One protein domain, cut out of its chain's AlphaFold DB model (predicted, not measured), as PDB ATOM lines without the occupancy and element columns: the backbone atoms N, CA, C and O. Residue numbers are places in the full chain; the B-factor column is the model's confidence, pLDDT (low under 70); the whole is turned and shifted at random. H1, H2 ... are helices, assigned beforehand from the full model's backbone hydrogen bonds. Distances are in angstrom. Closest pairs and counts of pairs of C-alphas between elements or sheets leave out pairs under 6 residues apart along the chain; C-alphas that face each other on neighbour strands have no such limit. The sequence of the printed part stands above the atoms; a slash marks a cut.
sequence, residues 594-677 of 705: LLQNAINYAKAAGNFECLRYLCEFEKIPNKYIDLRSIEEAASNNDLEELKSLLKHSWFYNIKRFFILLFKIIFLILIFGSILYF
ATOM      1  N   LEU A 594     232.185 173.182 287.454       84.00
ATOM      2  CA  LEU A 594     232.404 173.933 286.208       84.00
ATOM      3  C   LEU A 594     233.245 175.204 286.438       84.00
ATOM      4  O   LEU A 594     234.212 175.463 285.724       84.00
ATOM      5  N   LEU A 595     232.948 175.967 287.496       86.44
ATOM      6  CA  LEU A 595     233.741 177.146 287.866       86.44
ATOM      7  C   LEU A 595     235.137 176.749 288.378       86.44
ATOM      8  O   LEU A 595     236.122 177.441 288.123       86.44
ATOM      9  N   GLN A 596     235.247 175.607 289.059       87.75
ATOM     10  CA  GLN A 596     236.519 175.056 289.514       87.75
ATOM     11  C   GLN A 596     237.397 174.605 288.335       87.75
ATOM     12  O   GLN A 596     238.611 174.823 288.382       87.75
ATOM     13  N   ASN A 597     236.804 174.040 287.278       89.38
ATOM     14  CA  ASN A 597     237.476 173.736 286.015       89.38
ATOM     15  C   ASN A 597     237.930 175.014 285.301       89.38
ATOM     16  O   ASN A 597     239.104 175.118 284.962       89.38
ATOM     17  N   ALA A 598     237.058 176.019 285.169       88.44
ATOM     18  CA  ALA A 598     237.406 177.328 284.609       88.44
ATOM     19  C   ALA A 598     238.632 177.954 285.310       88.44
ATOM     20  O   ALA A 598     239.587 178.386 284.661       88.44
ATOM     21  N   ILE A 599     238.658 177.917 286.650       89.19
ATOM     22  CA  ILE A 599     239.796 178.361 287.476       89.19
ATOM     23  C   ILE A 599     241.056 177.526 287.200       89.19
ATOM     24  O   ILE A 599     242.157 178.077 287.148       89.19
ATOM     25  N   ASN A 600     240.920 176.214 286.993       89.69
ATOM     26  CA  ASN A 600     242.044 175.344 286.645       89.69
ATOM     27  C   ASN A 600     242.595 175.642 285.239       89.69
ATOM     28  O   ASN A 600     243.815 175.687 285.092       89.69
ATOM     29  N   TYR A 601     241.744 175.908 284.241       89.31
ATOM     30  CA  TYR A 601     242.168 176.286 282.887       89.31
ATOM     31  C   TYR A 601     242.912 177.627 282.876       89.31
ATOM     32  O   TYR A 601     244.057 177.689 282.426       89.31
ATOM     33  N   ALA A 602     242.333 178.672 283.476       88.38
ATOM     34  CA  ALA A 602     242.976 179.983 283.584       88.38
ATOM     35  C   ALA A 602     244.311 179.923 284.355       88.38
ATOM     36  O   ALA A 602     245.269 180.618 284.013       88.38
ATOM     37  N   LYS A 603     244.405 179.050 285.369       88.88
ATOM     38  CA  LYS A 603     245.646 178.795 286.112       88.88
ATOM     39  C   LYS A 603     246.684 178.015 285.302       88.88
ATOM     40  O   LYS A 603     247.864 178.338 285.403       88.88
ATOM     41  N   ALA A 604     246.276 177.020 284.515       88.31
ATOM     42  CA  ALA A 604     247.172 176.270 283.633       88.31
ATOM     43  C   ALA A 604     247.743 177.156 282.511       88.31
ATOM     44  O   ALA A 604     248.918 177.038 282.178       88.31
ATOM     45  N   ALA A 605     246.941 178.095 282.002       87.31
ATOM     46  CA  ALA A 605     247.359 179.109 281.036       87.31
ATOM     47  C   ALA A 605     248.170 180.274 281.648       87.31
ATOM     48  O   ALA A 605     248.660 181.131 280.917       87.31
ATOM     49  N   GLY A 606     248.296 180.352 282.981       88.31
ATOM     50  CA  GLY A 606     248.975 181.457 283.673       88.31
ATOM     51  C   GLY A 606     248.261 182.815 283.569       88.31
ATOM     52  O   GLY A 606     248.856 183.849 283.877       88.31
ATOM     53  N   ASN A 607     246.996 182.843 283.143       89.06
ATOM     54  CA  ASN A 607     246.258 184.070 282.861       89.06
ATOM     55  C   ASN A 607     245.657 184.669 284.144       89.06
ATOM     56  O   ASN A 607     244.516 184.397 284.532       89.06
ATOM     57  N   PHE A 608     246.450 185.512 284.811       87.25
ATOM     58  CA  PHE A 608     246.067 186.185 286.054       87.25
ATOM     59  C   PHE A 608     244.857 187.126 285.913       87.25
ATOM     60  O   PHE A 608     244.131 187.314 286.892       87.25
ATOM     61  N   GLU A 609     244.591 187.693 284.728       86.19
ATOM     62  CA  GLU A 609     243.392 188.517 284.515       86.19
ATOM     63  C   GLU A 609     242.129 187.656 284.404       86.19
ATOM     64  O   GLU A 609     241.130 187.960 285.054       86.19
ATOM     65  N   CYS A 610     242.182 186.537 283.673       87.12
ATOM     66  CA  CYS A 610     241.079 185.575 283.621       87.12
ATOM     67  C   CYS A 610     240.767 185.020 285.025       87.12
ATOM     68  O   CYS A 610     239.624 185.086 285.481       87.12
ATOM     69  N   LEU A 611     241.797 184.615 285.781       87.56
ATOM     70  CA  LEU A 611     241.669 184.225 287.194       87.56
ATOM     71  C   LEU A 611     240.989 185.300 288.057       87.56
ATOM     72  O   LEU A 611     240.149 184.971 288.894       87.56
ATOM     73  N   ARG A 612     241.313 186.585 287.858       88.25
ATOM     74  CA  ARG A 612     240.681 187.689 288.597       88.25
ATOM     75  C   ARG A 612     239.174 187.759 288.339       88.25
ATOM     76  O   ARG A 612     238.428 187.944 289.299       88.25
ATOM     77  N   TYR A 613     238.731 187.603 287.091       86.31
ATOM     78  CA  TYR A 613     237.304 187.620 286.744       86.31
ATOM     79  C   TYR A 613     236.563 186.361 287.232       86.31
ATOM     80  O   TYR A 613     235.449 186.470 287.744       86.31
ATOM     81  N   LEU A 614     237.201 185.186 287.197       87.44
ATOM     82  CA  LEU A 614     236.659 183.948 287.780       87.44
ATOM     83  C   LEU A 614     236.421 184.067 289.297       87.44
ATOM     84  O   LEU A 614     235.364 183.678 289.795       87.44
ATOM     85  N   CYS A 615     237.335 184.724 290.014       85.19
ATOM     86  CA  CYS A 615     237.176 185.082 291.429       85.19
ATOM     87  C   CYS A 615     236.130 186.195 291.694       85.19
ATOM     88  O   CYS A 615     235.900 186.566 292.850       85.19
ATOM     89  N   GLU A 616     235.504 186.781 290.667       84.75
ATOM     90  CA  GLU A 616     234.286 187.589 290.826       84.75
ATOM     91  C   GLU A 616     233.016 186.777 290.563       84.75
ATOM     92  O   GLU A 616     232.043 186.965 291.291       84.75
ATOM     93  N   PHE A 617     233.045 185.808 289.642       82.94
ATOM     94  CA  PHE A 617     231.942 184.857 289.470       82.94
ATOM     95  C   PHE A 617     231.691 184.001 290.722       82.94
ATOM     96  O   PHE A 617     230.533 183.805 291.074       82.94
ATOM     97  N   GLU A 618     232.728 183.593 291.470       81.50
ATOM     98  CA  GLU A 618     232.573 182.862 292.751       81.50
ATOM     99  C   GLU A 618     231.726 183.633 293.792       81.50
ATOM    100  O   GLU A 618     231.073 183.039 294.649       81.50
ATOM    101  N   LYS A 619     231.695 184.971 293.711       79.69
ATOM    102  CA  LYS A 619     230.930 185.835 294.630       79.69
ATOM    103  C   LYS A 619     229.451 185.954 294.248       79.69
ATOM    104  O   LYS A 619     228.678 186.540 295.007       79.69
ATOM    105  N   ILE A 620     229.057 185.466 293.072       74.56
ATOM    106  CA  ILE A 620     227.711 185.619 292.522       74.56
ATOM    107  C   ILE A 620     227.019 184.248 292.533       74.56
ATOM    108  O   ILE A 620     227.568 183.284 292.012       74.56
ATOM    109  N   PRO A 621     225.800 184.116 293.092       67.25
ATOM    110  CA  PRO A 621     225.133 182.820 293.167       67.25
ATOM    111  C   PRO A 621     224.836 182.237 291.775       67.25
ATOM    112  O   PRO A 621     224.110 182.845 290.984       67.25
ATOM    113  N   ASN A 622     225.322 181.012 291.538       66.12
ATOM    114  CA  ASN A 622     225.343 180.266 290.265       66.12
ATOM    115  C   ASN A 622     224.016 180.259 289.481       66.12
ATOM    116  O   ASN A 622     224.009 180.117 288.266       66.12
ATOM    117  N   LYS A 623     222.876 180.446 290.159       64.88
ATOM    118  CA  LYS A 623     221.522 180.467 289.575       64.88
ATOM    119  C   LYS A 623     221.305 181.521 288.466       64.88
ATOM    120  O   LYS A 623     220.289 181.455 287.780       64.88
ATOM    121  N   TYR A 624     222.207 182.493 288.306       63.75
ATOM    122  CA  TYR A 624     222.062 183.615 287.365       63.75
ATOM    123  C   TYR A 624     223.190 183.712 286.326       63.75
ATOM    124  O   TYR A 624     223.366 184.770 285.721       63.75
ATOM    125  N   ILE A 625     223.984 182.652 286.151       75.38
ATOM    126  CA  ILE A 625     225.168 182.658 285.284       75.38
ATOM    127  C   ILE A 625     225.315 181.298 284.610       75.38
ATOM    128  O   ILE A 625     225.190 180.272 285.277       75.38
ATOM    129  N   ASP A 626     225.605 181.285 283.310       83.94
ATOM    130  CA  ASP A 626     225.963 180.042 282.634       83.94
ATOM    131  C   ASP A 626     227.424 179.697 282.952       83.94
ATOM    132  O   ASP A 626     228.369 180.288 282.425       83.94
ATOM    133  N   LEU A 627     227.600 178.755 283.878       85.62
ATOM    134  CA  LEU A 627     228.916 178.280 284.290       85.62
ATOM    135  C   LEU A 627     229.643 177.508 283.184       85.62
ATOM    136  O   LEU A 627     230.864 177.400 283.245       85.62
ATOM    137  N   ARG A 628     228.922 176.995 282.179       86.44
ATOM    138  CA  ARG A 628     229.518 176.295 281.042       86.44
ATOM    139  C   ARG A 628     230.091 177.284 280.033       86.44
ATOM    140  O   ARG A 628     231.210 177.078 279.588       86.44
ATOM    141  N   SER A 629     229.404 178.399 279.772       87.06
ATOM    142  CA  SER A 629     229.990 179.514 279.007       87.06
ATOM    143  C   SER A 629     231.222 180.104 279.709       87.06
ATOM    144  O   SER A 629     232.180 180.483 279.050       87.06
ATOM    145  N   ILE A 630     231.241 180.139 281.048       86.94
ATOM    146  CA  ILE A 630     232.434 180.548 281.814       86.94
ATOM    147  C   ILE A 630     233.575 179.527 281.676       86.94
ATOM    148  O   ILE A 630     234.727 179.931 281.541       86.94
ATOM    149  N   GLU A 631     233.282 178.225 281.715       90.56
ATOM    150  CA  GLU A 631     234.271 177.156 281.502       90.56
ATOM    151  C   GLU A 631     234.865 177.208 280.085       90.56
ATOM    152  O   GLU A 631     236.086 177.169 279.933       90.56
ATOM    153  N   GLU A 632     234.019 177.382 279.069       90.81
ATOM    154  CA  GLU A 632     234.395 177.507 277.659       90.81
ATOM    155  C   GLU A 632     235.266 178.748 277.415       90.81
ATOM    156  O   GLU A 632     236.416 178.614 276.984       90.81
ATOM    157  N   ALA A 633     234.801 179.935 277.816       89.69
ATOM    158  CA  ALA A 633     235.554 181.182 277.702       89.69
ATOM    159  C   ALA A 633     236.895 181.131 278.466       89.69
ATOM    160  O   ALA A 633     237.927 181.574 277.959       89.69
ATOM    161  N   ALA A 634     236.924 180.526 279.661       89.62
ATOM    162  CA  ALA A 634     238.159 180.352 280.428       89.62
ATOM    163  C   ALA A 634     239.129 179.343 279.792       89.62
ATOM    164  O   ALA A 634     240.342 179.541 279.883       89.62
ATOM    165  N   SER A 635     238.626 178.295 279.130       89.88
ATOM    166  CA  SER A 635     239.452 177.340 278.377       89.88
ATOM    167  C   SER A 635     240.095 177.990 277.143       89.88
ATOM    168  O   SER A 635     241.289 177.810 276.902       89.88
ATOM    169  N   ASN A 636     239.347 178.857 276.452       91.19
ATOM    170  CA  ASN A 636     239.811 179.652 275.313       91.19
ATOM    171  C   ASN A 636     240.662 180.872 275.721       91.19
ATOM    172  O   ASN A 636     241.265 181.513 274.865       91.19
ATOM    173  N   ASN A 637     240.741 181.189 277.021       86.19
ATOM    174  CA  ASN A 637     241.320 182.424 277.566       86.19
ATOM    175  C   ASN A 637     240.653 183.724 277.065       86.19
ATOM    176  O   ASN A 637     241.273 184.790 277.130       86.19
ATOM    177  N   ASP A 638     239.392 183.666 276.624       90.25
ATOM    178  CA  ASP A 638     238.664 184.845 276.155       90.25
ATOM    179  C   ASP A 638     238.270 185.757 277.327       90.25
ATOM    180  O   ASP A 638     237.310 185.555 278.079       90.25
ATOM    181  N   LEU A 639     239.076 186.802 277.481       89.12
ATOM    182  CA  LEU A 639     238.925 187.811 278.511       89.12
ATOM    183  C   LEU A 639     237.765 188.782 278.220       89.12
ATOM    184  O   LEU A 639     237.257 189.411 279.151       89.12
ATOM    185  N   GLU A 640     237.359 188.955 276.961       89.50
ATOM    186  CA  GLU A 640     236.257 189.846 276.584       89.50
ATOM    187  C   GLU A 640     234.905 189.163 276.794       89.50
ATOM    188  O   GLU A 640     233.995 189.775 277.363       89.50
ATOM    189  N   GLU A 641     234.807 187.872 276.477       89.62
ATOM    190  CA  GLU A 641     233.658 187.037 276.811       89.62
ATOM    191  C   GLU A 641     233.467 186.934 278.333       89.62
ATOM    192  O   GLU A 641     232.369 187.219 278.821       89.62
ATOM    193  N   LEU A 642     234.526 186.677 279.122       87.75
ATOM    194  CA  LEU A 642     234.424 186.703 280.593       87.75
ATOM    195  C   LEU A 642     233.927 188.058 281.131       87.75
ATOM    196  O   LEU A 642     233.066 188.096 282.017       87.75
ATOM    197  N   LYS A 643     234.427 189.183 280.594       88.44
ATOM    198  CA  LYS A 643     233.951 190.534 280.958       88.44
ATOM    199  C   LYS A 643     232.479 190.734 280.581       88.44
ATOM    200  O   LYS A 643     231.730 191.336 281.354       88.44
ATOM    201  N   SER A 644     232.057 190.232 279.419       86.62
ATOM    202  CA  SER A 644     230.674 190.303 278.936       86.62
ATOM    203  C   SER A 644     229.724 189.510 279.840       86.62
ATOM    204  O   SER A 644     228.761 190.070 280.375       86.62
ATOM    205  N   LEU A 645     230.050 188.244 280.116       86.31
ATOM    206  CA  LEU A 645     229.305 187.362 281.018       86.31
ATOM    207  C   LEU A 645     229.175 187.973 282.426       86.31
ATOM    208  O   LEU A 645     228.082 187.973 283.004       86.31
ATOM    209  N   LEU A 646     230.241 188.581 282.964       85.69
ATOM    210  CA  LEU A 646     230.212 189.218 284.286       85.69
ATOM    211  C   LEU A 646     229.327 190.475 284.303       85.69
ATOM    212  O   LEU A 646     228.556 190.682 285.243       85.69
ATOM    213  N   LYS A 647     229.376 191.285 283.238       85.25
ATOM    214  CA  LYS A 647     228.520 192.467 283.056       85.25
ATOM    215  C   LYS A 647     227.038 192.088 282.945       85.25
ATOM    216  O   LYS A 647     226.194 192.742 283.562       85.25
ATOM    217  N   HIS A 648     226.715 191.010 282.228       80.62
ATOM    218  CA  HIS A 648     225.359 190.454 282.186       80.62
ATOM    219  C   HIS A 648     224.909 189.934 283.560       80.62
ATOM    220  O   HIS A 648     223.788 190.217 283.984       80.62
ATOM    221  N   SER A 649     225.791 189.257 284.299       76.88
ATOM    222  CA  SER A 649     225.517 188.782 285.661       76.88
ATOM    223  C   SER A 649     225.215 189.931 286.643       76.88
ATOM    224  O   SER A 649     224.237 189.889 287.396       76.88
ATOM    225  N   TRP A 650     225.969 191.035 286.564       75.44
ATOM    226  CA  TRP A 650     225.671 192.278 287.290       75.44
ATOM    227  C   TRP A 650     224.290 192.851 286.941       75.44
ATOM    228  O   TRP A 650     223.546 193.260 287.837       75.44
ATOM    229  N   PHE A 651     223.903 192.836 285.662       74.62
ATOM    230  CA  PHE A 651     222.586 193.311 285.229       74.62
ATOM    231  C   PHE A 651     221.434 192.472 285.812       74.62
ATOM    232  O   PHE A 651     220.406 193.033 286.197       74.62
ATOM    233  N   TYR A 652     221.608 191.153 285.975       71.38
ATOM    234  CA  TYR A 652     220.630 190.306 286.675       71.38
ATOM    235  C   TYR A 652     220.464 190.687 288.153       71.38
ATOM    236  O   TYR A 652     219.330 190.766 288.633       71.38
ATOM    237  N   ASN A 653     221.555 190.992 288.864       72.75
ATOM    238  CA  ASN A 653     221.476 191.478 290.245       72.75
ATOM    239  C   ASN A 653     220.759 192.837 290.333       72.75
ATOM    240  O   ASN A 653     219.846 192.987 291.146       72.75
ATOM    241  N   ILE A 654     221.084 193.794 289.457       78.44
ATOM    242  CA  ILE A 654     220.401 195.102 289.392       78.44
ATOM    243  C   ILE A 654     218.902 194.922 289.103       78.44
ATOM    244  O   ILE A 654     218.063 195.492 289.802       78.44
ATOM    245  N   LYS A 655     218.540 194.063 288.140       78.50
ATOM    246  CA  LYS A 655     217.142 193.735 287.820       78.50
ATOM    247  C   LYS A 655     216.411 193.097 289.008       78.50
ATOM    248  O   LYS A 655     215.251 193.423 289.250       78.50
ATOM    249  N   ARG A 656     217.079 192.236 289.788       74.44
ATOM    250  CA  ARG A 656     216.525 191.655 291.024       74.44
ATOM    251  C   ARG A 656     216.277 192.721 292.096       74.44
ATOM    252  O   ARG A 656     215.204 192.707 292.695       74.44
ATOM    253  N   PHE A 657     217.215 193.647 292.309       80.62
ATOM    254  CA  PHE A 657     217.018 194.780 293.222       80.62
ATOM    255  C   PHE A 657     215.861 195.678 292.774       80.62
ATOM    256  O   PHE A 657     215.026 196.028 293.602       80.62
ATOM    257  N   PHE A 658     215.744 195.977 291.476       83.12
ATOM    258  CA  PHE A 658     214.638 196.775 290.942       83.12
ATOM    259  C   PHE A 658     213.272 196.096 291.147       83.12
ATOM    260  O   PHE A 658     212.330 196.738 291.599       83.12
ATOM    261  N   ILE A 659     213.167 194.784 290.899       82.38
ATOM    262  CA  ILE A 659     211.937 194.008 291.154       82.38
ATOM    263  C   ILE A 659     211.590 193.981 292.652       82.38
ATOM    264  O   ILE A 659     210.418 194.078 293.013       82.38
ATOM    265  N   LEU A 660     212.586 193.851 293.531       82.75
ATOM    266  CA  LEU A 660     212.387 193.845 294.982       82.75
ATOM    267  C   LEU A 660     211.935 195.224 295.492       82.75
ATOM    268  O   LEU A 660     210.972 195.305 296.249       82.75
ATOM    269  N   LEU A 661     212.566 196.299 295.017       87.81
ATOM    270  CA  LEU A 661     212.198 197.680 295.327       87.81
ATOM    271  C   LEU A 661     210.798 198.027 294.798       87.81
ATOM    272  O   LEU A 661     209.999 198.597 295.535       87.81
ATOM    273  N   PHE A 662     210.451 197.603 293.578       88.25
ATOM    274  CA  PHE A 662     209.098 197.759 293.037       88.25
ATOM    275  C   PHE A 662     208.053 197.022 293.886       88.25
ATOM    276  O   PHE A 662     207.003 197.584 294.177       88.25
ATOM    277  N   LYS A 663     208.346 195.796 294.352       84.19
ATOM    278  CA  LYS A 663     207.457 195.063 295.272       84.19
ATOM    279  C   LYS A 663     207.269 195.777 296.612       84.19
ATOM    280  O   LYS A 663     206.149 195.794 297.108       84.19
ATOM    281  N   ILE A 664     208.324 196.369 297.177       87.69
ATOM    282  CA  ILE A 664     208.227 197.156 298.417       87.69
ATOM    283  C   ILE A 664     207.361 198.401 298.194       87.69
ATOM    284  O   ILE A 664     206.437 198.630 298.965       87.69
ATOM    285  N   ILE A 665     207.591 199.162 297.119       87.94
ATOM    286  CA  ILE A 665     206.785 200.349 296.789       87.94
ATOM    287  C   ILE A 665     205.318 199.969 296.552       87.94
ATOM    288  O   ILE A 665     204.429 200.611 297.098       87.94
ATOM    289  N   PHE A 666     205.050 198.902 295.799       85.56
ATOM    290  CA  PHE A 666     203.692 198.415 295.544       85.56
ATOM    291  C   PHE A 666     202.977 197.973 296.832       85.56
ATOM    292  O   PHE A 666     201.805 198.283 297.020       85.56
ATOM    293  N   LEU A 667     203.690 197.315 297.752       87.62
ATOM    294  CA  LEU A 667     203.159 196.934 299.060       87.62
ATOM    295  C   LEU A 667     202.892 198.159 299.954       87.62
ATOM    296  O   LEU A 667     201.844 198.216 300.588       87.62
ATOM    297  N   ILE A 668     203.774 199.165 299.953       85.31
ATOM    298  CA  ILE A 668     203.551 200.445 300.651       85.31
ATOM    299  C   ILE A 668     202.338 201.187 300.070       85.31
ATOM    300  O   ILE A 668     201.540 201.717 300.835       85.31
ATOM    301  N   LEU A 669     202.155 201.189 298.745       83.38
ATOM    302  CA  LEU A 669     200.982 201.787 298.097       83.38
ATOM    303  C   LEU A 669     199.684 201.046 298.453       83.38
ATOM    304  O   LEU A 669     198.674 201.698 298.698       83.38
ATOM    305  N   ILE A 670     199.709 199.711 298.539       84.00
ATOM    306  CA  ILE A 670     198.563 198.927 299.023       84.00
ATOM    307  C   ILE A 670     198.249 199.272 300.481       84.00
ATOM    308  O   ILE A 670     197.102 199.589 300.774       84.00
ATOM    309  N   PHE A 671     199.236 199.277 301.382       81.50
ATOM    310  CA  PHE A 671     198.998 199.640 302.783       81.50
ATOM    311  C   PHE A 671     198.511 201.086 302.936       81.50
ATOM    312  O   PHE A 671     197.535 201.312 303.639       81.50
ATOM    313  N   GLY A 672     199.112 202.052 302.236       82.62
ATOM    314  CA  GLY A 672     198.653 203.444 302.245       82.62
ATOM    315  C   GLY A 672     197.226 203.611 301.714       82.62
ATOM    316  O   GLY A 672     196.454 204.375 302.281       82.62
ATOM    317  N   SER A 673     196.850 202.851 300.680       76.50
ATOM    318  CA  SER A 673     195.484 202.820 300.143       76.50
ATOM    319  C   SER A 673     194.487 202.186 301.124       76.50
ATOM    320  O   SER A 673     193.415 202.734 301.350       76.50
ATOM    321  N   ILE A 674     194.859 201.073 301.769       78.44
ATOM    322  CA  ILE A 674     194.043 200.419 302.805       78.44
ATOM    323  C   ILE A 674     193.812 201.367 303.987       78.44
ATOM    324  O   ILE A 674     192.683 201.488 304.438       78.44
ATOM    325  N   LEU A 675     194.845 202.070 304.458       74.50
ATOM    326  CA  LEU A 675     194.708 203.053 305.537       74.50
ATOM    327  C   LEU A 675     193.806 204.224 305.117       74.50
ATOM    328  O   LEU A 675     192.877 204.564 305.840       74.50
ATOM    329  N   TYR A 676     194.009 204.774 303.915       76.88
ATOM    330  CA  TYR A 676     193.199 205.872 303.376       76.88
ATOM    331  C   TYR A 676     191.704 205.528 303.229       76.88
ATOM    332  O   TYR A 676     190.850 206.380 303.447       76.88
ATOM    333  N   PHE A 677     191.361 204.280 302.897       70.44
ATOM    334  CA  PHE A 677     189.961 203.838 302.821       70.44
ATOM    335  C   PHE A 677     189.340 203.456 304.181       70.44
ATOM    336  O   PHE A 677     188.152 203.137 304.226       70.44
TER     337      PHE A 677
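AT A GLANCE: This is residues 594 to 677 of the 705 residues of an uncharacterized protein of Neocallimastix californiae (UniProt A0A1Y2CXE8). The long helix H4 reaches out of a small head as an arm, residues 654 to 677 sticking out; its beginning and the short H1, H2 and H3 make an up-and-down bundle, each helix running against the one before. The printed part has 84 residues with four named helices, H1 to H4, and is all helix. It is extended: radius of gyration of the C-alphas 18.9 A, spans 66 by 19 by 17 A.

HOW THE PARTS SIT: Start at H4, residues 639 to 676; with 639 to 646 alone it touches H2, residues 608 to 617, closest C-alphas Leu 639 and Cys 610, 6.0 A. H3, residues 627 to 636, forms a hairpin with H4, opposite ways at 24 degrees. H1, residues 594 to 604, touches H3, closest C-alphas Ala 598 and Glu 631, 4.4 A, and is apart from H4. In H1 to H4 every O i to N i+4 pair is within hydrogen-bond range.

IN THESE COORDINATES: Find C-alpha 639 at (238.925, 187.811, 278.511); H4 runs 55.1 A to C-alpha 676 at (193.199, 205.872, 303.376).

THE WHOLE: The printed part has no cut and no long link; pLDDT is under 70 at residues 621 to 624.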